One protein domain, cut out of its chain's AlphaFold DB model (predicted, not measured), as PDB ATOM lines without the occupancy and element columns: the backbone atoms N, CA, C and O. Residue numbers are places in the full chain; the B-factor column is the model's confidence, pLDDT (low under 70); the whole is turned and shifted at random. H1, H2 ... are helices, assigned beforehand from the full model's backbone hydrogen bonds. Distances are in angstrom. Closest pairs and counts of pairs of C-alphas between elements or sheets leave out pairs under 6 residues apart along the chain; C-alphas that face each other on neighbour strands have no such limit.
ATOM      1  N   ASN A 586      98.511 142.337 155.095       85.62
ATOM      2  CA  ASN A 586      99.795 142.721 155.665       85.62
ATOM      3  C   ASN A 586     100.140 141.913 156.926       85.62
ATOM      4  O   ASN A 586     101.248 141.411 157.024       85.62
ATOM      5  N   LEU A 587      99.184 141.701 157.843       89.31
ATOM      6  CA  LEU A 587      99.428 140.918 159.061       89.31
ATOM      7  C   LEU A 587      99.691 139.433 158.766       89.31
ATOM      8  O   LEU A 587     100.486 138.812 159.453       89.31
ATOM      9  N   ARG A 588      99.062 138.832 157.745       89.88
ATOM     10  CA  ARG A 588      99.367 137.438 157.358       89.88
ATOM     11  C   ARG A 588     100.722 137.309 156.683       89.88
ATOM     12  O   ARG A 588     101.342 136.260 156.806       89.88
ATOM     13  N   ASP A 589     101.142 138.353 155.981       88.88
ATOM     14  CA  ASP A 589     102.434 138.414 155.311       88.88
ATOM     15  C   ASP A 589     103.558 138.667 156.348       88.88
ATOM     16  O   ASP A 589     104.564 137.967 156.326       88.88
ATOM     17  N   GLU A 590     103.326 139.523 157.354       91.31
ATOM     18  CA  GLU A 590     104.171 139.720 158.552       91.31
ATOM     19  C   GLU A 590     104.284 138.441 159.410       91.31
ATOM     20  O   GLU A 590     105.371 138.030 159.810       91.31
ATOM     21  N   MET A 591     103.159 137.755 159.645       92.56
ATOM     22  CA  MET A 591     103.127 136.453 160.325       92.56
ATOM     23  C   MET A 591     103.802 135.340 159.518       92.56
ATOM     24  O   MET A 591     104.130 134.304 160.092       92.56
ATOM     25  N   ALA A 592     103.980 135.512 158.206       91.75
ATOM     26  CA  ALA A 592     104.665 134.555 157.349       91.75
ATOM     27  C   ALA A 592     106.175 134.809 157.305       91.75
ATOM     28  O   ALA A 592     106.926 133.857 157.488       91.75
ATOM     29  N   SER A 593     106.622 136.057 157.118       92.19
ATOM     30  CA  SER A 593     108.050 136.400 157.094       92.19
ATOM     31  C   SER A 593     108.726 136.070 158.427       92.19
ATOM     32  O   SER A 593     109.683 135.301 158.452       92.19
ATOM     33  N   TYR A 594     108.149 136.523 159.543       93.56
ATOM     34  CA  TYR A 594     108.661 136.231 160.884       93.56
ATOM     35  C   TYR A 594     108.676 134.720 161.191       93.56
ATOM     36  O   TYR A 594     109.550 134.235 161.898       93.56
ATOM     37  N   ALA A 595     107.740 133.944 160.633       94.81
ATOM     38  CA  ALA A 595     107.687 132.488 160.809       94.81
ATOM     39  C   ALA A 595     108.634 131.690 159.897       94.81
ATOM     40  O   ALA A 595     108.825 130.499 160.151       94.81
ATOM     41  N   ILE A 596     109.186 132.319 158.856       90.94
ATOM     42  CA  ILE A 596     110.283 131.783 158.036       90.94
ATOM     43  C   ILE A 596     111.620 132.087 158.727       90.94
ATOM     44  O   ILE A 596     112.457 131.205 158.841       90.94
ATOM     45  N   GLU A 597     111.782 133.304 159.245       91.75
ATOM     46  CA  GLU A 597     113.007 133.785 159.902       91.75
ATOM     47  C   GLU A 597     113.231 133.187 161.306       91.75
ATOM     48  O   GLU A 597     114.328 132.745 161.626       91.75
ATOM     49  N   HIS A 598     112.187 133.142 162.143       91.12
ATOM     50  CA  HIS A 598     112.258 132.700 163.545       91.12
ATOM     51  C   HIS A 598     111.571 131.342 163.795       91.12
ATOM     52  O   HIS A 598     111.515 130.854 164.927       91.12
ATOM     53  N   GLY A 599     111.000 130.724 162.757       91.56
ATOM     54  CA  GLY A 599     110.229 129.487 162.863       91.56
ATOM     55  C   GLY A 599     108.793 129.671 163.384       91.56
ATOM     56  O   GLY A 599     108.433 130.616 164.091       91.56
ATOM     57  N   SER A 600     107.921 128.718 163.039       91.56
ATOM     58  CA  SER A 600     106.472 128.852 163.268       91.56
ATOM     59  C   SER A 600     106.042 128.834 164.743       91.56
ATOM     60  O   SER A 600     105.028 129.445 165.074       91.56
ATOM     61  N   LEU A 601     106.794 128.188 165.642       89.06
ATOM     62  CA  LEU A 601     106.486 128.171 167.081       89.06
ATOM     63  C   LEU A 601     106.841 129.498 167.773       89.06
ATOM     64  O   LEU A 601     106.043 129.999 168.569       89.06
ATOM     65  N   ALA A 602     107.977 130.115 167.426       89.75
ATOM     66  CA  ALA A 602     108.328 131.452 167.910       89.75
ATOM     67  C   ALA A 602     107.309 132.490 167.421       89.75
ATOM     68  O   ALA A 602     106.819 133.302 168.205       89.75
ATOM     69  N   ALA A 603     106.897 132.389 166.153       93.50
ATOM     70  CA  ALA A 603     105.838 133.212 165.585       93.50
ATOM     71  C   ALA A 603     104.486 133.045 166.307       93.50
ATOM     72  O   ALA A 603     103.814 134.042 166.560       93.50
ATOM     73  N   VAL A 604     104.087 131.828 166.712       92.62
ATOM     74  CA  VAL A 604     102.882 131.645 167.552       92.62
ATOM     75  C   VAL A 604     102.990 132.430 168.852       92.62
ATOM     76  O   VAL A 604     102.028 133.101 169.215       92.62
ATOM     77  N   LYS A 605     104.136 132.368 169.542       91.19
ATOM     78  CA  LYS A 605     104.352 133.102 170.795       91.19
ATOM     79  C   LYS A 605     104.285 134.615 170.557       91.19
ATOM     80  O   LYS A 605     103.402 135.276 171.093       91.19
ATOM     81  N   TYR A 606     105.125 135.132 169.657       94.06
ATOM     82  CA  TYR A 606     105.197 136.557 169.327       94.06
ATOM     83  C   TYR A 606     103.835 137.138 168.913       94.06
ATOM     84  O   TYR A 606     103.405 138.150 169.465       94.06
ATOM     85  N   PHE A 607     103.098 136.486 168.004       92.44
ATOM     86  CA  PHE A 607     101.797 136.997 167.558       92.44
ATOM     87  C   PHE A 607     100.647 136.739 168.537       92.44
ATOM     88  O   PHE A 607      99.705 137.531 168.550       92.44
ATOM     89  N   ARG A 608     100.708 135.714 169.398       90.50
ATOM     90  CA  ARG A 608      99.768 135.571 170.528       90.50
ATOM     91  C   ARG A 608      99.901 136.752 171.486       90.50
ATOM     92  O   ARG A 608      98.889 137.334 171.874       90.50
ATOM     93  N   ASP A 609     101.132 137.124 171.820       89.44
ATOM     94  CA  ASP A 609     101.416 138.175 172.796       89.44
ATOM     95  C   ASP A 609     101.154 139.575 172.199       89.44
ATOM     96  O   ASP A 609     100.518 140.415 172.842       89.44
ATOM     97  N   LYS A 610     101.532 139.791 170.927       90.62
ATOM     98  CA  LYS A 610     101.314 141.036 170.164       90.62
ATOM     99  C   LYS A 610      99.846 141.305 169.813       90.62
ATOM    100  O   LYS A 610      99.420 142.454 169.857       90.62
ATOM    101  N   LEU A 611      99.068 140.276 169.458       86.75
ATOM    102  CA  LEU A 611      97.658 140.430 169.061       86.75
ATOM    103  C   LEU A 611      96.666 140.201 170.210       86.75
ATOM    104  O   LEU A 611      95.481 140.465 170.030       86.75
ATOM    105  N   ARG A 612      97.117 139.650 171.349       83.12
ATOM    106  CA  ARG A 612      96.283 139.187 172.483       83.12
ATOM    107  C   ARG A 612      95.170 138.195 172.098       83.12
ATOM    108  O   ARG A 612      94.238 137.965 172.862       83.12
ATOM    109  N   ILE A 613      95.291 137.562 170.930       79.81
ATOM    110  CA  ILE A 613      94.332 136.612 170.353       79.81
ATOM    111  C   ILE A 613      95.064 135.284 170.113       79.81
ATOM    112  O   ILE A 613      96.165 135.298 169.555       79.81
ATOM    113  N   PRO A 614      94.493 134.123 170.487       78.62
ATOM    114  CA  PRO A 614      95.139 132.833 170.267       78.62
ATOM    115  C   PRO A 614      95.258 132.518 168.769       78.62
ATOM    116  O   PRO A 614      94.266 132.278 168.080       78.62
ATOM    117  N   VAL A 615      96.492 132.477 168.266       85.94
ATOM    118  CA  VAL A 615      96.816 132.024 166.907       85.94
ATOM    119  C   VAL A 615      97.213 130.548 166.950       85.94
ATOM    120  O   VAL A 615      98.014 130.150 167.794       85.94
ATOM    121  N   SER A 616      96.694 129.718 166.038       87.31
ATOM    122  CA  SER A 616      97.163 128.330 165.926       87.31
ATOM    123  C   SER A 616      98.440 128.239 165.090       87.31
ATOM    124  O   SER A 616      98.557 128.855 164.031       87.31
ATOM    125  N   GLU A 617      99.370 127.387 165.508       86.38
ATOM    126  CA  GLU A 617     100.608 127.108 164.770       86.38
ATOM    127  C   GLU A 617     100.335 126.629 163.334       86.38
ATOM    128  O   GLU A 617     100.954 127.076 162.372       86.38
ATOM    129  N   SER A 618      99.305 125.798 163.165       83.31
ATOM    130  CA  SER A 618      98.799 125.363 161.861       83.31
ATOM    131  C   SER A 618      98.268 126.498 160.977       83.31
ATOM    132  O   SER A 618      98.213 126.330 159.761       83.31
ATOM    133  N   THR A 619      97.888 127.646 161.540       88.25
ATOM    134  CA  THR A 619      97.512 128.840 160.768       88.25
ATOM    135  C   THR A 619      98.768 129.533 160.244       88.25
ATOM    136  O   THR A 619      98.865 129.793 159.046       88.25
ATOM    137  N   ILE A 620      99.773 129.727 161.104       90.62
ATOM    138  CA  ILE A 620     101.052 130.352 160.743       90.62
ATOM    139  C   ILE A 620     101.830 129.513 159.721       90.62
ATOM    140  O   ILE A 620     102.200 130.044 158.675       90.62
ATOM    141  N   ARG A 621     101.971 128.192 159.923       88.94
ATOM    142  CA  ARG A 621     102.611 127.289 158.941       88.94
ATOM    143  C   ARG A 621     101.965 127.368 157.552       88.94
ATOM    144  O   ARG A 621     102.652 127.264 156.540       88.94
ATOM    145  N   ASN A 622     100.645 127.568 157.484       89.69
ATOM    146  CA  ASN A 622      99.932 127.740 156.214       89.69
ATOM    147  C   ASN A 622     100.182 129.113 155.567       89.69
ATOM    148  O   ASN A 622     100.177 129.202 154.338       89.69
ATOM    149  N   PHE A 623     100.411 130.172 156.351       91.31
ATOM    150  CA  PHE A 623     100.814 131.478 155.819       91.31
ATOM    151  C   PHE A 623     102.261 131.439 155.313       91.31
ATOM    152  O   PHE A 623     102.474 131.745 154.141       91.31
ATOM    153  N   ALA A 624     103.208 130.949 156.122       89.75
ATOM    154  CA  ALA A 624     104.612 130.759 155.742       89.75
ATOM    155  C   ALA A 624     104.751 129.934 154.449       89.75
ATOM    156  O   ALA A 624     105.326 130.404 153.470       89.75
ATOM    157  N   LYS A 625     104.102 128.763 154.371       87.94
ATOM    158  CA  LYS A 625     104.132 127.918 153.166       87.94
ATOM    159  C   LYS A 625     103.522 128.593 151.932       87.94
ATOM    160  O   LYS A 625     104.026 128.423 150.821       87.94
ATOM    161  N   ASN A 626     102.443 129.366 152.089       85.44
ATOM    162  CA  ASN A 626     101.871 130.134 150.978       85.44
ATOM    163  C   ASN A 626     102.804 131.275 150.535       85.44
ATOM    164  O   ASN A 626     102.865 131.551 149.343       85.44
ATOM    165  N   TYR A 627     103.515 131.912 151.467       88.44
ATOM    166  CA  TYR A 627     104.481 132.981 151.206       88.44
ATOM    167  C   TYR A 627     105.730 132.452 150.484       88.44
ATOM    168  O   TYR A 627     106.132 133.028 149.481       88.44
ATOM    169  N   GLN A 628     106.269 131.302 150.907       85.38
ATOM    170  CA  GLN A 628     107.338 130.584 150.194       85.38
ATOM    171  C   GLN A 628     106.913 130.175 148.771       85.38
ATOM    172  O   GLN A 628     107.684 130.311 147.830       85.38
ATOM    173  N   THR A 629     105.672 129.698 148.589       84.69
ATOM    174  CA  THR A 629     105.173 129.281 147.258       84.69
ATOM    175  C   THR A 629     104.873 130.479 146.344       84.69
ATOM    176  O   THR A 629     105.018 130.388 145.128       84.69
ATOM    177  N   PHE A 630     104.407 131.594 146.914       86.69
ATOM    178  CA  PHE A 630     104.041 132.815 146.199       86.69
ATOM    179  C   PHE A 630     104.325 134.042 147.081       86.69
ATOM    180  O   PHE A 630     103.437 134.502 147.812       86.69
ATOM    181  N   SER A 631     105.537 134.598 146.996       85.56
ATOM    182  CA  SER A 631     105.898 135.825 147.724       85.56
ATOM    183  C   SER A 631     104.973 136.991 147.328       85.56
ATOM    184  O   SER A 631     104.421 136.973 146.224       85.56
ATOM    185  N   PRO A 632     104.761 138.014 148.178       84.69
ATOM    186  CA  PRO A 632     103.892 139.147 147.841       84.69
ATOM    187  C   PRO A 632     104.293 139.842 146.531       84.69
ATOM    188  O   PRO A 632     103.425 140.205 145.737       84.69
ATOM    189  N   GLU A 633     105.597 139.935 146.270       86.88
ATOM    190  CA  GLU A 633     106.178 140.433 145.022       86.88
ATOM    191  C   GLU A 633     105.826 139.542 143.828       86.88
ATOM    192  O   GLU A 633     105.334 140.041 142.821       86.88
ATOM    193  N   LEU A 634     105.999 138.220 143.938       89.25
ATOM    194  CA  LEU A 634     105.650 137.278 142.871       89.25
ATOM    195  C   LEU A 634     104.133 137.248 142.611       89.25
ATOM    196  O   LEU A 634     103.703 137.145 141.461       89.25
ATOM    197  N   GLN A 635     103.302 137.399 143.648       89.69
ATOM    198  CA  GLN A 635     101.853 137.580 143.492       89.69
ATOM    199  C   GLN A 635     101.535 138.848 142.690       89.69
ATOM    200  O   GLN A 635     100.676 138.808 141.807       89.69
ATOM    201  N   ASP A 636     102.233 139.952 142.953       90.06
ATOM    202  CA  ASP A 636     102.037 141.206 142.230       90.06
ATOM    203  C   ASP A 636     102.622 141.161 140.809       90.06
ATOM    204  O   ASP A 636     101.973 141.653 139.889       90.06
ATOM    205  N   GLN A 637     103.754 140.488 140.573       90.50
ATOM    206  CA  GLN A 637     104.305 140.234 139.232       90.50
ATOM    207  C   GLN A 637     103.343 139.394 138.378       90.50
ATOM    208  O   GLN A 637     102.998 139.791 137.262       90.50
ATOM    209  N   ILE A 638     102.840 138.272 138.913       90.94
ATOM    210  CA  ILE A 638     101.813 137.450 138.249       90.94
ATOM    211  C   ILE A 638     100.543 138.281 138.022       90.94
ATOM    212  O   ILE A 638      99.917 138.176 136.967       90.94
ATOM    213  N   GLY A 639     100.159 139.130 138.979       91.75
ATOM    214  CA  GLY A 639      99.016 140.034 138.862       91.75
ATOM    215  C   GLY A 639      99.174 141.080 137.752       91.75
ATOM    216  O   GLY A 639      98.258 141.250 136.946       91.75
ATOM    217  N   ALA A 640     100.334 141.729 137.666       91.06
ATOM    218  CA  ALA A 640     100.680 142.728 136.659       91.06
ATOM    219  C   ALA A 640     100.777 142.116 135.254       91.06
ATOM    220  O   ALA A 640     100.192 142.638 134.301       91.06
ATOM    221  N   PHE A 641     101.445 140.966 135.127       91.69
ATOM    222  CA  PHE A 641     101.519 140.221 133.873       91.69
ATOM    223  C   PHE A 641     100.123 139.761 133.436       91.69
ATOM    224  O   PHE A 641      99.738 139.985 132.291       91.69
ATOM    225  N   ALA A 642      99.305 139.242 134.360       91.69
ATOM    226  CA  ALA A 642      97.912 138.895 134.091       91.69
ATOM    227  C   ALA A 642      97.035 140.104 133.737       91.69
ATOM    228  O   ALA A 642      95.983 139.916 133.130       91.69
ATOM    229  N   MET A 643      97.399 141.333 134.120       88.94
ATOM    230  CA  MET A 643      96.697 142.554 133.702       88.94
ATOM    231  C   MET A 643      97.018 142.957 132.259       88.94
ATOM    232  O   MET A 643      96.125 143.484 131.595       88.94
ATOM    233  N   LYS A 644      98.235 142.677 131.770       88.19
ATOM    234  CA  LYS A 644      98.664 142.949 130.386       88.19
ATOM    235  C   LYS A 644      98.316 141.810 129.413       88.19
ATOM    236  O   LYS A 644      97.903 142.079 128.291       88.19
ATOM    237  N   ASN A 645      98.435 140.555 129.850       91.44
ATOM    238  CA  ASN A 645      98.302 139.350 129.024       91.44
ATOM    239  C   ASN A 645      97.006 138.560 129.302       91.44
ATOM    240  O   ASN A 645      96.233 138.869 130.216       91.44
ATOM    241  N   SER A 646      96.753 137.508 128.512       89.50
ATOM    242  CA  SER A 646      95.669 136.560 128.802       89.50
ATOM    243  C   SER A 646      95.981 135.716 130.044       89.50
ATOM    244  O   SER A 646      97.138 135.538 130.441       89.50
ATOM    245  N   LEU A 647      94.936 135.175 130.677       89.62
ATOM    246  CA  LEU A 647      95.100 134.325 131.857       89.62
ATOM    247  C   LEU A 647      95.824 133.024 131.499       89.62
ATOM    248  O   LEU A 647      96.623 132.531 132.283       89.62
ATOM    249  N   GLU A 648      95.558 132.502 130.308       88.12
ATOM    250  CA  GLU A 648      96.131 131.281 129.758       88.12
ATOM    251  C   GLU A 648      97.635 131.444 129.480       88.12
ATOM    252  O   GLU A 648      98.415 130.601 129.913       88.12
ATOM    253  N   LEU A 649      98.057 132.560 128.864       89.19
ATOM    254  CA  LEU A 649      99.480 132.873 128.646       89.19
ATOM    255  C   LEU A 649     100.224 133.153 129.957       89.19
ATOM    256  O   LEU A 649     101.399 132.827 130.090       89.19
ATOM    257  N   THR A 650      99.544 133.734 130.949       90.38
ATOM    258  CA  THR A 650     100.135 133.925 132.283       90.38
ATOM    259  C   THR A 650     100.348 132.586 132.994       90.38
ATOM    260  O   THR A 650     101.356 132.399 133.667       90.38
ATOM    261  N   VAL A 651      99.415 131.640 132.836       91.62
ATOM    262  CA  VAL A 651      99.546 130.282 133.384       91.62
ATOM    263  C   VAL A 651     100.741 129.555 132.775       91.62
ATOM    264  O   VAL A 651     101.506 128.971 133.537       91.62
ATOM    265  N   THR A 652     100.940 129.596 131.451       90.50
ATOM    266  CA  THR A 652     102.099 128.938 130.821       90.50
ATOM    267  C   THR A 652     103.407 129.602 131.241       90.50
ATOM    268  O   THR A 652     104.249 128.925 131.823       90.50
ATOM    269  N   HIS A 653     103.520 130.930 131.095       91.12
ATOM    270  CA  HIS A 653     104.728 131.693 131.435       91.12
ATOM    271  C   HIS A 653     105.220 131.413 132.862       91.12
ATOM    272  O   HIS A 653     106.376 131.055 133.061       91.12
ATOM    273  N   PHE A 654     104.346 131.520 133.869       91.75
ATOM    274  CA  PHE A 654     104.756 131.289 135.258       91.75
ATOM    275  C   PHE A 654     104.832 129.807 135.647       91.75
ATOM    276  O   PHE A 654     105.508 129.488 136.618       91.75
ATOM    277  N   THR A 655     104.214 128.886 134.899       91.56
ATOM    278  CA  THR A 655     104.459 127.441 135.086       91.56
ATOM    279  C   THR A 655     105.844 127.045 134.576       91.56
ATOM    280  O   THR A 655     106.529 126.249 135.214       91.56
ATOM    281  N   GLU A 656     106.271 127.624 133.454       90.88
ATOM    282  CA  GLU A 656     107.606 127.433 132.880       90.88
ATOM    283  C   GLU A 656     108.680 128.113 133.747       90.88
ATOM    284  O   GLU A 656     109.674 127.479 134.090       90.88
ATOM    285  N   GLN A 657     108.441 129.352 134.195       89.56
ATOM    286  CA  GLN A 657     109.371 130.124 135.031       89.56
ATOM    287  C   GLN A 657     109.551 129.563 136.456       89.56
ATOM    288  O   GLN A 657     110.636 129.688 137.017       89.56
ATOM    289  N   LEU A 658     108.510 128.976 137.064       86.44
ATOM    290  CA  LEU A 658     108.551 128.474 138.451       86.44
ATOM    291  C   LEU A 658     108.718 126.947 138.554       86.44
ATOM    292  O   LEU A 658     108.831 126.416 139.657       86.44
ATOM    293  N   GLY A 659     108.682 126.217 137.436       82.25
ATOM    294  CA  GLY A 659     108.813 124.755 137.407       82.25
ATOM    295  C   GLY A 659     107.619 123.964 137.973       82.25
ATOM    296  O   GLY A 659     107.682 122.734 138.031       82.25
ATOM    297  N   PHE A 660     106.522 124.620 138.376       87.44
ATOM    298  CA  PHE A 660     105.311 123.974 138.902       87.44
ATOM    299  C   PHE A 660     104.015 124.580 138.338       87.44
ATOM    300  O   PHE A 660     103.951 125.757 138.007       87.44
ATOM    301  N   GLU A 661     102.947 123.776 138.239       86.19
ATOM    302  CA  GLU A 661     101.690 124.170 137.574       86.19
ATOM    303  C   GLU A 661     100.936 125.297 138.314       86.19
ATOM    304  O   GLU A 661     100.243 125.075 139.317       86.19
ATOM    305  N   VAL A 662     101.000 126.518 137.777       88.38
ATOM    306  CA  VAL A 662     100.285 127.682 138.318       88.38
ATOM    307  C   VAL A 662      98.834 127.673 137.839       88.38
ATOM    308  O   VAL A 662      98.514 128.039 136.712       88.38
ATOM    309  N   ARG A 663      97.898 127.284 138.708       89.19
ATOM    310  CA  ARG A 663      96.473 127.164 138.338       89.19
ATOM    311  C   ARG A 663      95.844 128.507 137.945       89.19
ATOM    312  O   ARG A 663      95.952 129.495 138.669       89.19
ATOM    313  N   ILE A 664      95.023 128.512 136.890       88.00
ATOM    314  CA  ILE A 664      94.339 129.717 136.368       88.00
ATOM    315  C   ILE A 664      93.500 130.488 137.409       88.00
ATOM    316  O   ILE A 664      93.384 131.710 137.341       88.00
ATOM    317  N   ASN A 665      92.931 129.808 138.410       87.75
ATOM    318  CA  ASN A 665      92.192 130.470 139.493       87.75
ATOM    319  C   ASN A 665      93.111 131.220 140.474       87.75
ATOM    320  O   ASN A 665      92.694 132.232 141.036       87.75
ATOM    321  N   THR A 666      94.356 130.772 140.635       85.88
ATOM    322  CA  THR A 666      95.401 131.473 141.390       85.88
ATOM    323  C   THR A 666      95.798 132.754 140.655       85.88
ATOM    324  O   THR A 666      95.738 133.831 141.240       85.88
ATOM    325  N   VAL A 667      96.041 132.674 139.339       90.06
ATOM    326  CA  VAL A 667      96.299 133.853 138.488       90.06
ATOM    327  C   VAL A 667      95.136 134.853 138.539       90.06
ATOM    328  O   VAL A 667      95.355 136.046 138.727       90.06
ATOM    329  N   ARG A 668      93.877 134.393 138.460       89.25
ATOM    330  CA  ARG A 668      92.684 135.260 138.614       89.25
ATOM    331  C   ARG A 668      92.627 135.963 139.976       89.25
ATOM    332  O   ARG A 668      92.237 137.128 140.031       89.25
ATOM    333  N   LYS A 669      92.999 135.272 141.062       88.56
ATOM    334  CA  LYS A 669      93.085 135.847 142.416       88.56
ATOM    335  C   LYS A 669      94.163 136.933 142.470       88.56
ATOM    336  O   LYS A 669      93.872 138.031 142.925       88.56
ATOM    337  N   PHE A 670      95.361 136.656 141.960       90.94
ATOM    338  CA  PHE A 670      96.471 137.613 141.950       90.94
ATOM    339  C   PHE A 670      96.185 138.824 141.051       90.94
ATOM    340  O   PHE A 670      96.298 139.950 141.523       90.94
ATOM    341  N   LYS A 671      95.646 138.627 139.836       90.50
ATOM    342  CA  LYS A 671      95.143 139.710 138.967       90.50
ATOM    343  C   LYS A 671      94.146 140.619 139.695       90.50
ATOM    344  O   LYS A 671      94.236 141.838 139.591       90.50
ATOM    345  N   LYS A 672      93.202 140.038 140.449       89.38
ATOM    346  CA  LYS A 672      92.211 140.801 141.224       89.38
ATOM    347  C   LYS A 672      92.836 141.542 142.413       89.38
ATOM    348  O   LYS A 672      92.440 142.672 142.670       89.38
ATOM    349  N   ASN A 673      93.772 140.920 143.131       84.69
ATOM    350  CA  ASN A 673      94.475 141.553 144.249       84.69
ATOM    351  C   ASN A 673      95.332 142.731 143.760       84.69
ATOM    352  O   ASN A 673      95.233 143.825 144.306       84.69
ATOM    353  N   PHE A 674      96.102 142.531 142.689       87.50
ATOM    354  CA  PHE A 674      96.925 143.565 142.067       87.50
ATOM    355  C   PHE A 674      96.074 144.737 141.561       87.50
ATOM    356  O   PHE A 674      96.350 145.879 141.901       87.50
ATOM    357  N   ALA A 675      94.964 144.470 140.863       86.75
ATOM    358  CA  ALA A 675      94.022 145.508 140.424       86.75
ATOM    359  C   ALA A 675      93.248 146.205 141.569       86.75
ATOM    360  O   ALA A 675      92.524 147.165 141.311       86.75
ATOM    361  N   ALA A 676      93.362 145.719 142.811       82.62
ATOM    362  CA  ALA A 676      92.837 146.375 144.010       82.62
ATOM    363  C   ALA A 676      93.913 147.171 144.775       82.62
ATOM    364  O   ALA A 676      93.565 148.140 145.440       82.62
ATOM    365  N   LYS A 677      95.198 146.794 144.659       80.38
ATOM    366  CA  LYS A 677      96.351 147.613 145.083       80.38
ATOM    367  C   LYS A 677      96.566 148.803 144.143       80.38
ATOM    368  O   LYS A 677      96.776 149.919 144.596       80.38
ATOM    369  N   PHE A 678      96.470 148.544 142.840       77.25
ATOM    370  CA  PHE A 678      96.682 149.495 141.752       77.25
ATOM    371  C   PHE A 678      95.387 149.636 140.933       77.25
ATOM    372  O   PHE A 678      95.268 149.053 139.846       77.25
TER     373      PHE A 678
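What this domain is: This is residues 586 to 678 of the 1106 residues of the protein "Integrase_H2C2 domain-containing protein" of Ephemera danica (UniProt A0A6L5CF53). Two three-helix lobes, H1 to H3 and H4 to H6, sit end to end and make an elongated body, joined by the two residues 630 and 631 between H3 and H4. In each lobe the first two helices form a hairpin and the third crosses the first nearly at a right angle. The printed part has 93 residues with six named helices, H1 to H6 in chain order, and no named strand; the class is all helix. It is only just loose, close to compact, with a radius of gyration of the C-alphas of 15.2 A and spans of 44 by 28 by 18 A.

Where its parts are: H1 is residues 586 to 597, 16.5 A from first to last C-alpha, beginning with C-alpha 586 at (99.795, 142.721, 155.665). H2 is residues 600 to 611, 15.7 A, and H3 is residues 617 to 629, 18.2 A, ending with C-alpha 629 at (105.173, 129.281, 147.258). H4 is residues 632 to 644, 18.6 A, and H5 is residues 647 to 658, 16.1 A. H6, the longest, is residues 664 to 677, 20.0 A, ending with C-alpha 677 at (96.351, 147.613, 145.083).

How they stand to each other: H1 and H2 form a helical hairpin, opposite ways at 38 degrees, only just a steep tilt; their closest C-alphas are those of Ala 595 and Ala 603, 5.2 A apart. H3 touches H1 about perpendicular, at 88 degrees, with the C-alphas of Ala 592 and Ala 624 closest at 4.1 A. H2 touches H3 with residues 600 to 604 alone, the C-alphas of Val 604 and Glu 617 being closest at 5.8 A. H3 and H4 meet only through their link. H1 and H4 are close but not clearly touching: the C-alphas of Asp 589 and Pro 632 are closest, 7.6 A apart. H4 and H5 form a helical hairpin at a steep tilt of 38 degrees, with the C-alphas of Ala 642 and Thr 650 closest at 5.7 A. H6 touches H4 about perpendicular, at 84 degrees, where the C-alphas of Gly 639 and Lys 671 come closest, at 3.9 A. H5 touches H6 with residues 647 to 651 alone, at 82 degrees, about perpendicular; the closest C-alphas, those of Val 651 and Ile 664, are 6.0 A apart. H2 is apart from H4, H5 and H6. In H2, H4, H5 and H6 every O i to N i+4 pair is within hydrogen-bond range; in H1 7 of 8 are, in H3 8 of 9.

The domain as a whole: The C-alphas farthest apart, those of Asp 609 and Leu 649, are 44.5 A from each other. The five links between helices are tight, and the printed part has no cut. The mean pLDDT of the printed part is 88.8, and no printed residue is under 70.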